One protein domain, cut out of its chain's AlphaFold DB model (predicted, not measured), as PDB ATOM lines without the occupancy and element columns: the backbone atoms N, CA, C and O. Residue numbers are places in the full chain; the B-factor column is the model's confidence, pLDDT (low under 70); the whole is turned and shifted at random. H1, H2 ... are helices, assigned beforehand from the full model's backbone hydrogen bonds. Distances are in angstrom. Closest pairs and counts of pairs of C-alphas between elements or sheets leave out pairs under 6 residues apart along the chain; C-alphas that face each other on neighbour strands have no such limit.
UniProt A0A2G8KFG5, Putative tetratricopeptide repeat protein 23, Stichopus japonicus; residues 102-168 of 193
ATOM      1  N   SER A 102      24.949 -45.128  15.014       79.31
ATOM      2  CA  SER A 102      23.665 -45.124  15.725       79.31
ATOM      3  C   SER A 102      22.911 -43.790  15.634       79.31
ATOM      4  O   SER A 102      21.690 -43.785  15.499       79.31
ATOM      5  N   ASP A 103      23.613 -42.657  15.704       80.00
ATOM      6  CA  ASP A 103      22.986 -41.326  15.703       80.00
ATOM      7  C   ASP A 103      22.371 -40.967  14.342       80.00
ATOM      8  O   ASP A 103      21.263 -40.418  14.264       80.00
ATOM      9  N   GLU A 104      23.058 -41.339  13.260       82.81
ATOM     10  CA  GLU A 104      22.547 -41.217  11.893       82.81
ATOM     11  C   GLU A 104      21.324 -42.120  11.695       82.81
ATOM     12  O   GLU A 104      20.272 -41.648  11.256       82.81
ATOM     13  N   ALA A 105      21.418 -43.382  12.131       85.38
ATOM     14  CA  ALA A 105      20.321 -44.341  12.052       85.38
ATOM     15  C   ALA A 105      19.077 -43.875  12.825       85.38
ATOM     16  O   ALA A 105      17.959 -44.017  12.343       85.38
ATOM     17  N   VAL A 106      19.242 -43.274  14.008       83.81
ATOM     18  CA  VAL A 106      18.132 -42.719  14.804       83.81
ATOM     19  C   VAL A 106      17.429 -41.582  14.072       83.81
ATOM     20  O   VAL A 106      16.204 -41.456  14.155       83.81
ATOM     21  N   THR A 107      18.187 -40.734  13.382       83.88
ATOM     22  CA  THR A 107      17.630 -39.610  12.626       83.88
ATOM     23  C   THR A 107      16.866 -40.110  11.404       83.88
ATOM     24  O   THR A 107      15.710 -39.727  11.221       83.88
ATOM     25  N   ALA A 108      17.457 -41.035  10.644       85.94
ATOM     26  CA  ALA A 108      16.824 -41.671   9.491       85.94
ATOM     27  C   ALA A 108      15.586 -42.504   9.879       85.94
ATOM     28  O   ALA A 108      14.560 -42.469   9.207       85.94
ATOM     29  N   LEU A 109      15.622 -43.198  11.018       87.06
ATOM     30  CA  LEU A 109      14.493 -44.005  11.474       87.06
ATOM     31  C   LEU A 109      13.296 -43.141  11.895       87.06
ATOM     32  O   LEU A 109      12.151 -43.536  11.693       87.06
ATOM     33  N   LYS A 110      13.523 -41.938  12.439       85.50
ATOM     34  CA  LYS A 110      12.430 -40.998  12.750       85.50
ATOM     35  C   LYS A 110      11.726 -40.500  11.492       85.50
ATOM     36  O   LYS A 110      10.498 -40.426  11.490       85.50
ATOM     37  N   THR A 111      12.482 -40.146  10.453       87.12
ATOM     38  CA  THR A 111      11.901 -39.692   9.182       87.12
ATOM     39  C   THR A 111      11.165 -40.835   8.487       87.12
ATOM     40  O   THR A 111      10.051 -40.633   8.013       87.12
ATOM     41  N   LEU A 112      11.720 -42.049   8.529       89.44
ATOM     42  CA  LEU A 112      11.068 -43.257   8.028       89.44
ATOM     43  C   LEU A 112       9.750 -43.558   8.752       89.44
ATOM     44  O   LEU A 112       8.752 -43.846   8.099       89.44
ATOM     45  N   ILE A 113       9.719 -43.476  10.088       86.06
ATOM     46  CA  ILE A 113       8.487 -43.686  10.863       86.06
ATOM     47  C   ILE A 113       7.420 -42.670  10.445       86.06
ATOM     48  O   ILE A 113       6.284 -43.066  10.209       86.06
ATOM     49  N   ALA A 114       7.772 -41.389  10.305       85.62
ATOM     50  CA  ALA A 114       6.827 -40.371   9.847       85.62
ATOM     51  C   ALA A 114       6.271 -40.693   8.447       85.62
ATOM     52  O   ALA A 114       5.058 -40.684   8.255       85.62
ATOM     53  N   ALA A 115       7.137 -41.074   7.504       85.88
ATOM     54  CA  ALA A 115       6.718 -41.441   6.154       85.88
ATOM     55  C   ALA A 115       5.832 -42.699   6.133       85.88
ATOM     56  O   ALA A 115       4.821 -42.729   5.436       85.88
ATOM     57  N   LYS A 116       6.156 -43.721   6.937       86.25
ATOM     58  CA  LYS A 116       5.332 -44.931   7.076       86.25
ATOM     59  C   LYS A 116       3.964 -44.642   7.692       86.25
ATOM     60  O   LYS A 116       2.984 -45.236   7.256       86.25
ATOM     61  N   ILE A 117       3.885 -43.727   8.660       84.69
ATOM     62  CA  ILE A 117       2.611 -43.282   9.245       84.69
ATOM     63  C   ILE A 117       1.727 -42.636   8.172       84.69
ATOM     64  O   ILE A 117       0.530 -42.909   8.129       84.69
ATOM     65  N   GLU A 118       2.301 -41.813   7.294       85.44
ATOM     66  CA  GLU A 118       1.556 -41.183   6.196       85.44
ATOM     67  C   GLU A 118       1.092 -42.199   5.140       85.44
ATOM     68  O   GLU A 118      -0.031 -42.094   4.649       85.44
ATOM     69  N   THR A 119       1.916 -43.202   4.819       85.75
ATOM     70  CA  THR A 119       1.609 -44.199   3.779       85.75
ATOM     71  C   THR A 119       0.643 -45.286   4.246       85.75
ATOM     72  O   THR A 119      -0.310 -45.615   3.542       85.75
ATOM     73  N   PHE A 120       0.904 -45.890   5.405       82.00
ATOM     74  CA  PHE A 120       0.185 -47.076   5.885       82.00
ATOM     75  C   PHE A 120      -0.828 -46.755   6.991       82.00
ATOM     76  O   PHE A 120      -1.619 -47.613   7.388       82.00
ATOM     77  N   GLY A 121      -0.820 -45.514   7.481       78.06
ATOM     78  CA  GLY A 121      -1.537 -45.109   8.680       78.06
ATOM     79  C   GLY A 121      -0.726 -45.382   9.947       78.06
ATOM     80  O   GLY A 121       0.115 -46.273  10.007       78.06
ATOM     81  N   ASP A 122      -1.030 -44.632  11.006       68.25
ATOM     82  CA  ASP A 122      -0.283 -44.622  12.280       68.25
ATOM     83  C   ASP A 122      -0.249 -45.983  13.016       68.25
ATOM     84  O   ASP A 122       0.481 -46.177  13.986       68.25
ATOM     85  N   TRP A 123      -1.041 -46.950  12.551       65.88
ATOM     86  CA  TRP A 123      -1.400 -48.174  13.268       65.88
ATOM     87  C   TRP A 123      -1.113 -49.461  12.493       65.88
ATOM     88  O   TRP A 123      -1.607 -50.526  12.868       65.88
ATOM     89  N   SER A 124      -0.347 -49.360  11.411       77.31
ATOM     90  CA  SER A 124       0.006 -50.500  10.575       77.31
ATOM     91  C   SER A 124       1.100 -51.371  11.213       77.31
ATOM     92  O   SER A 124       1.832 -50.938  12.114       77.31
ATOM     93  N   GLU A 125       1.220 -52.619  10.756       81.19
ATOM     94  CA  GLU A 125       2.288 -53.524  11.200       81.19
ATOM     95  C   GLU A 125       3.674 -52.959  10.850       81.19
ATOM     96  O   GLU A 125       4.587 -52.986  11.677       81.19
ATOM     97  N   GLU A 126       3.785 -52.321   9.683       78.94
ATOM     98  CA  GLU A 126       5.001 -51.702   9.156       78.94
ATOM     99  C   GLU A 126       5.503 -50.555  10.041       78.94
ATOM    100  O   GLU A 126       6.713 -50.407  10.233       78.94
ATOM    101  N   VAL A 127       4.590 -49.746  10.592       81.12
ATOM    102  CA  VAL A 127       4.915 -48.688  11.564       81.12
ATOM    103  C   VAL A 127       5.334 -49.305  12.900       81.12
ATOM    104  O   VAL A 127       6.289 -48.849  13.539       81.12
ATOM    105  N   GLY A 128       4.657 -50.380  13.316       78.62
ATOM    106  CA  GLY A 128       4.963 -51.104  14.544       78.62
ATOM    107  C   GLY A 128       6.379 -51.684  14.570       78.62
ATOM    108  O   GLY A 128       7.063 -51.581  15.592       78.62
ATOM    109  N   ASP A 129       6.842 -52.252  13.459       80.62
ATOM    110  CA  ASP A 129       8.194 -52.807  13.348       80.62
ATOM    111  C   ASP A 129       9.281 -51.730  13.404       80.62
ATOM    112  O   ASP A 129      10.261 -51.885  14.143       80.62
ATOM    113  N   SER A 130       9.064 -50.578  12.766       80.56
ATOM    114  CA  SER A 130      10.005 -49.457  12.862       80.56
ATOM    115  C   SER A 130      10.085 -48.874  14.280       80.56
ATOM    116  O   SER A 130      11.172 -48.531  14.749       80.56
ATOM    117  N   TYR A 131       8.976 -48.838  15.033       80.06
ATOM    118  CA  TYR A 131       9.010 -48.462  16.453       80.06
ATOM    119  C   TYR A 131       9.747 -49.483  17.332       80.06
ATOM    120  O   TYR A 131      10.415 -49.078  18.287       80.06
ATOM    121  N   LYS A 132       9.660 -50.789  17.038       82.38
ATOM    122  CA  LYS A 132      10.455 -51.808  17.754       82.38
ATOM    123  C   LYS A 132      11.946 -51.590  17.525       82.38
ATOM    124  O   LYS A 132      12.708 -51.609  18.493       82.38
ATOM    125  N   LEU A 133      12.346 -51.338  16.275       81.56
ATOM    126  CA  LEU A 133      13.731 -51.014  15.940       81.56
ATOM    127  C   LEU A 133      14.191 -49.772  16.715       81.56
ATOM    128  O   LEU A 133      15.220 -49.807  17.385       81.56
ATOM    129  N   PHE A 134      13.373 -48.718  16.735       81.81
ATOM    130  CA  PHE A 134      13.670 -47.478  17.454       81.81
ATOM    131  C   PHE A 134      13.825 -47.683  18.967       81.81
ATOM    132  O   PHE A 134      14.749 -47.150  19.584       81.81
ATOM    133  N   GLY A 135      12.944 -48.484  19.572       77.88
ATOM    134  CA  GLY A 135      13.026 -48.844  20.985       77.88
ATOM    135  C   GLY A 135      14.283 -49.650  21.320       77.88
ATOM    136  O   GLY A 135      14.900 -49.396  22.354       77.88
ATOM    137  N   SER A 136      14.697 -50.567  20.439       79.00
ATOM    138  CA  SER A 136      15.921 -51.366  20.604       79.00
ATOM    139  C   SER A 136      17.174 -50.486  20.678       79.00
ATOM    140  O   SER A 136      17.976 -50.627  21.600       79.00
ATOM    141  N   ILE A 137      17.289 -49.501  19.780       75.94
ATOM    142  CA  ILE A 137      18.420 -48.557  19.758       75.94
ATOM    143  C   ILE A 137      18.460 -47.713  21.036       75.94
ATOM    144  O   ILE A 137      19.511 -47.474  21.620       75.94
ATOM    145  N   GLN A 138      17.304 -47.257  21.514       74.56
ATOM    146  CA  GLN A 138      17.252 -46.451  22.735       74.56
ATOM    147  C   GLN A 138      17.619 -47.251  23.988       74.56
ATOM    148  O   GLN A 138      18.185 -46.681  24.919       74.56
ATOM    149  N   LEU A 139      17.316 -48.553  24.014       72.69
ATOM    150  CA  LEU A 139      17.775 -49.445  25.077       72.69
ATOM    151  C   LEU A 139      19.294 -49.633  25.026       72.69
ATOM    152  O   LEU A 139      19.933 -49.520  26.070       72.69
ATOM    153  N   SER A 140      19.876 -49.865  23.842       70.38
ATOM    154  CA  SER A 140      21.328 -50.054  23.704       70.38
ATOM    155  C   SER A 140      22.126 -48.787  24.033       70.38
ATOM    156  O   SER A 140      23.197 -48.876  24.623       70.38
ATOM    157  N   GLN A 141      21.573 -47.606  23.753       68.44
ATOM    158  CA  GLN A 141      22.169 -46.310  24.101       68.44
ATOM    159  C   GLN A 141      21.950 -45.887  25.570       68.44
ATOM    160  O   GLN A 141      22.314 -44.777  25.954       68.44
ATOM    161  N   GLY A 142      21.315 -46.718  26.405       64.12
ATOM    162  CA  GLY A 142      21.054 -46.394  27.813       64.12
ATOM    163  C   GLY A 142      19.946 -45.354  28.037       64.12
ATOM    164  O   GLY A 142      19.659 -44.993  29.178       64.12
ATOM    165  N   TYR A 143      19.243 -44.920  26.985       64.12
ATOM    166  CA  TYR A 143      18.051 -44.067  27.071       64.12
ATOM    167  C   TYR A 143      16.795 -44.880  27.426       64.12
ATOM    168  O   TYR A 143      15.753 -44.778  26.768       64.12
ATOM    169  N   LEU A 144      16.885 -45.667  28.500       54.03
ATOM    170  CA  LEU A 144      15.843 -46.570  28.995       54.03
ATOM    171  C   LEU A 144      14.474 -45.884  29.129       54.03
ATOM    172  O   LEU A 144      13.464 -46.448  28.719       54.03
ATOM    173  N   GLU A 145      14.423 -44.642  29.615       57.31
ATOM    174  CA  GLU A 145      13.168 -43.889  29.752       57.31
ATOM    175  C   GLU A 145      12.513 -43.539  28.406       57.31
ATOM    176  O   GLU A 145      11.290 -43.633  28.266       57.31
ATOM    177  N   LYS A 146      13.310 -43.170  27.391       63.00
ATOM    178  CA  LYS A 146      12.798 -42.864  26.044       63.00
ATOM    179  C   LYS A 146      12.304 -44.142  25.365       63.00
ATOM    180  O   LYS A 146      11.200 -44.134  24.816       63.00
ATOM    181  N   ALA A 147      13.055 -45.239  25.495       58.25
ATOM    182  CA  ALA A 147      12.656 -46.548  24.985       58.25
ATOM    183  C   ALA A 147      11.327 -46.989  25.601       58.25
ATOM    184  O   ALA A 147      10.387 -47.341  24.892       58.25
ATOM    185  N   LEU A 148      11.214 -46.897  26.928       56.38
ATOM    186  CA  LEU A 148      10.034 -47.317  27.676       56.38
ATOM    187  C   LEU A 148       8.810 -46.453  27.337       56.38
ATOM    188  O   LEU A 148       7.705 -46.985  27.244       56.38
ATOM    189  N   LYS A 149       8.981 -45.152  27.063       68.06
ATOM    190  CA  LYS A 149       7.908 -44.284  26.543       68.06
ATOM    191  C   LYS A 149       7.419 -44.733  25.159       68.06
ATOM    192  O   LYS A 149       6.210 -44.786  24.939       68.06
ATOM    193  N   ASN A 150       8.329 -45.099  24.255       63.06
ATOM    194  CA  ASN A 150       7.979 -45.571  22.911       63.06
ATOM    195  C   ASN A 150       7.334 -46.965  22.934       63.06
ATOM    196  O   ASN A 150       6.282 -47.162  22.328       63.06
ATOM    197  N   PHE A 151       7.876 -47.900  23.720       56.81
ATOM    198  CA  PHE A 151       7.261 -49.212  23.938       56.81
ATOM    199  C   PHE A 151       5.893 -49.103  24.617       56.81
ATOM    200  O   PHE A 151       4.974 -49.830  24.242       56.81
ATOM    201  N   LYS A 152       5.709 -48.178  25.571       60.47
ATOM    202  CA  LYS A 152       4.390 -47.891  26.156       60.47
ATOM    203  C   LYS A 152       3.405 -47.408  25.099       60.47
ATOM    204  O   LYS A 152       2.316 -47.960  25.048       60.47
ATOM    205  N   LYS A 153       3.793 -46.470  24.224       64.56
ATOM    206  CA  LYS A 153       2.938 -46.001  23.118       64.56
ATOM    207  C   LYS A 153       2.489 -47.165  22.219       64.56
ATOM    208  O   LYS A 153       1.311 -47.257  21.891       64.56
ATOM    209  N   LEU A 154       3.397 -48.089  21.893       58.31
ATOM    210  CA  LEU A 154       3.107 -49.275  21.074       58.31
ATOM    211  C   LEU A 154       2.208 -50.306  21.795       58.31
ATOM    212  O   LEU A 154       1.289 -50.872  21.203       58.31
ATOM    213  N   THR A 155       2.464 -50.572  23.079       56.41
ATOM    214  CA  THR A 155       1.763 -51.610  23.867       56.41
ATOM    215  C   THR A 155       0.395 -51.168  24.369       56.41
ATOM    216  O   THR A 155      -0.554 -51.947  24.271       56.41
ATOM    217  N   SER A 156       0.247 -49.920  24.830       54.47
ATOM    218  CA  SER A 156      -1.069 -49.351  25.146       54.47
ATOM    219  C   SER A 156      -1.974 -49.362  23.916       54.47
ATOM    220  O   SER A 156      -3.179 -49.559  24.044       54.47
ATOM    221  N   PHE A 157      -1.379 -49.223  22.728       50.34
ATOM    222  CA  PHE A 157      -2.099 -49.254  21.468       50.34
ATOM    223  C   PHE A 157      -2.490 -50.669  21.004       50.34
ATOM    224  O   PHE A 157      -3.633 -50.884  20.605       50.34
ATOM    225  N   ARG A 158      -1.599 -51.668  21.116       52.34
ATOM    226  CA  ARG A 158      -1.948 -53.081  20.844       52.34
ATOM    227  C   ARG A 158      -3.098 -53.569  21.722       52.34
ATOM    228  O   ARG A 158      -3.972 -54.283  21.239       52.34
ATOM    229  N   LEU A 159      -3.112 -53.157  22.989       51.91
ATOM    230  CA  LEU A 159      -4.214 -53.459  23.896       51.91
ATOM    231  C   LEU A 159      -5.495 -52.743  23.449       51.91
ATOM    232  O   LEU A 159      -6.504 -53.415  23.278       51.91
ATOM    233  N   SER A 160      -5.477 -51.434  23.157       53.53
ATOM    234  CA  SER A 160      -6.681 -50.726  22.680       53.53
ATOM    235  C   SER A 160      -7.211 -51.240  21.335       53.53
ATOM    236  O   SER A 160      -8.420 -51.324  21.159       53.53
ATOM    237  N   GLY A 161      -6.337 -51.636  20.405       51.00
ATOM    238  CA  GLY A 161      -6.720 -52.253  19.132       51.00
ATOM    239  C   GLY A 161      -7.355 -53.634  19.315       51.00
ATOM    240  O   GLY A 161      -8.370 -53.922  18.687       51.00
ATOM    241  N   ALA A 162      -6.827 -54.451  20.236       50.25
ATOM    242  CA  ALA A 162      -7.445 -55.717  20.634       50.25
ATOM    243  C   ALA A 162      -8.794 -55.513  21.348       50.25
ATOM    244  O   ALA A 162      -9.723 -56.286  21.131       50.25
ATOM    245  N   TYR A 163      -8.946 -54.453  22.153       40.16
ATOM    246  CA  TYR A 163     -10.234 -54.095  22.757       40.16
ATOM    247  C   TYR A 163     -11.261 -53.642  21.707       40.16
ATOM    248  O   TYR A 163     -12.427 -54.023  21.798       40.16
ATOM    249  N   VAL A 164     -10.853 -52.880  20.687       49.28
ATOM    250  CA  VAL A 164     -11.748 -52.438  19.602       49.28
ATOM    251  C   VAL A 164     -12.169 -53.615  18.713       49.28
ATOM    252  O   VAL A 164     -13.357 -53.755  18.431       49.28
ATOM    253  N   THR A 165     -11.256 -54.512  18.331       45.38
ATOM    254  CA  THR A 165     -11.597 -55.709  17.533       45.38
ATOM    255  C   THR A 165     -12.391 -56.751  18.327       45.38
ATOM    256  O   THR A 165     -13.288 -57.385  17.765       45.38
ATOM    257  N   ALA A 166     -12.168 -56.882  19.641       43.84
ATOM    258  CA  ALA A 166     -13.000 -57.717  20.511       43.84
ATOM    259  C   ALA A 166     -14.432 -57.163  20.648       43.84
ATOM    260  O   ALA A 166     -15.393 -57.931  20.575       43.84
ATOM    261  N   ASN A 167     -14.597 -55.838  20.755       40.12
ATOM    262  CA  ASN A 167     -15.922 -55.210  20.796       40.12
ATOM    263  C   ASN A 167     -16.646 -55.243  19.442       40.12
ATOM    264  O   ASN A 167     -17.864 -55.397  19.422       40.12
ATOM    265  N   GLN A 168     -15.940 -55.156  18.309       39.78
ATOM    266  CA  GLN A 168     -16.577 -55.315  16.994       39.78
ATOM    267  C   GLN A 168     -16.990 -56.769  16.712       39.78
ATOM    268  O   GLN A 168     -18.043 -56.996  16.122       39.78
TER     269      GLN A 168
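Overview. This is residues 102 to 168 of the 193 residues of the protein "Putative tetratricopeptide repeat protein 23" of Stichopus japonicus (UniProt A0A2G8KFG5). Three helices fold back and forth in a flat zigzag, H2 in the middle with H1 packed along one side of it and the first part of H3 along the other. The far end of H3, residues 162 to 168, sticks out beyond the rest. The printed part has 67 residues, with H1, H2 and H3 in that order, no named strand, and the class all helix. It is only just compact, close to loose, with a radius of gyration of the C-alphas of 12.9 A and spans of 42 by 26 by 11 A.

Along the chain. H1, residues 102 to 120, begins at C-alpha 102 (23.665, -45.124, 15.725) and is 25.5 A long. H2, residues 125 to 140, measures 23.0 A. H3, residues 144 to 168, measures 35.7 A and ends at C-alpha 168 (-16.577, -55.315, 16.994).

Arrangement. H1 and H2 form a helical hairpin and touch, closest at the C-alphas of Lys 116 and Val 127, 5.9 A apart. They run opposite ways at a shallow tilt of 19 degrees. H2 and H3 form a second helical hairpin, at a shallow tilt of 26 degrees, opposite ways. H3 touches H2 with residues 144 to 154 alone, closest at the C-alphas of Gly 135 and Ala 147, 4.6 A. H1 and H3 are apart. In H1, H2 and H3 every O i to N i+4 pair is within hydrogen-bond range.

Size, cuts and confidence. The C-alphas farthest apart, those of Asp 103 and Gln 168, are separated by 42.0 A. The printed part has no cut, and both links are tight. Mean pLDDT of the printed part is 70.1; residues 122 to 123 and 141 to 168 are under 70.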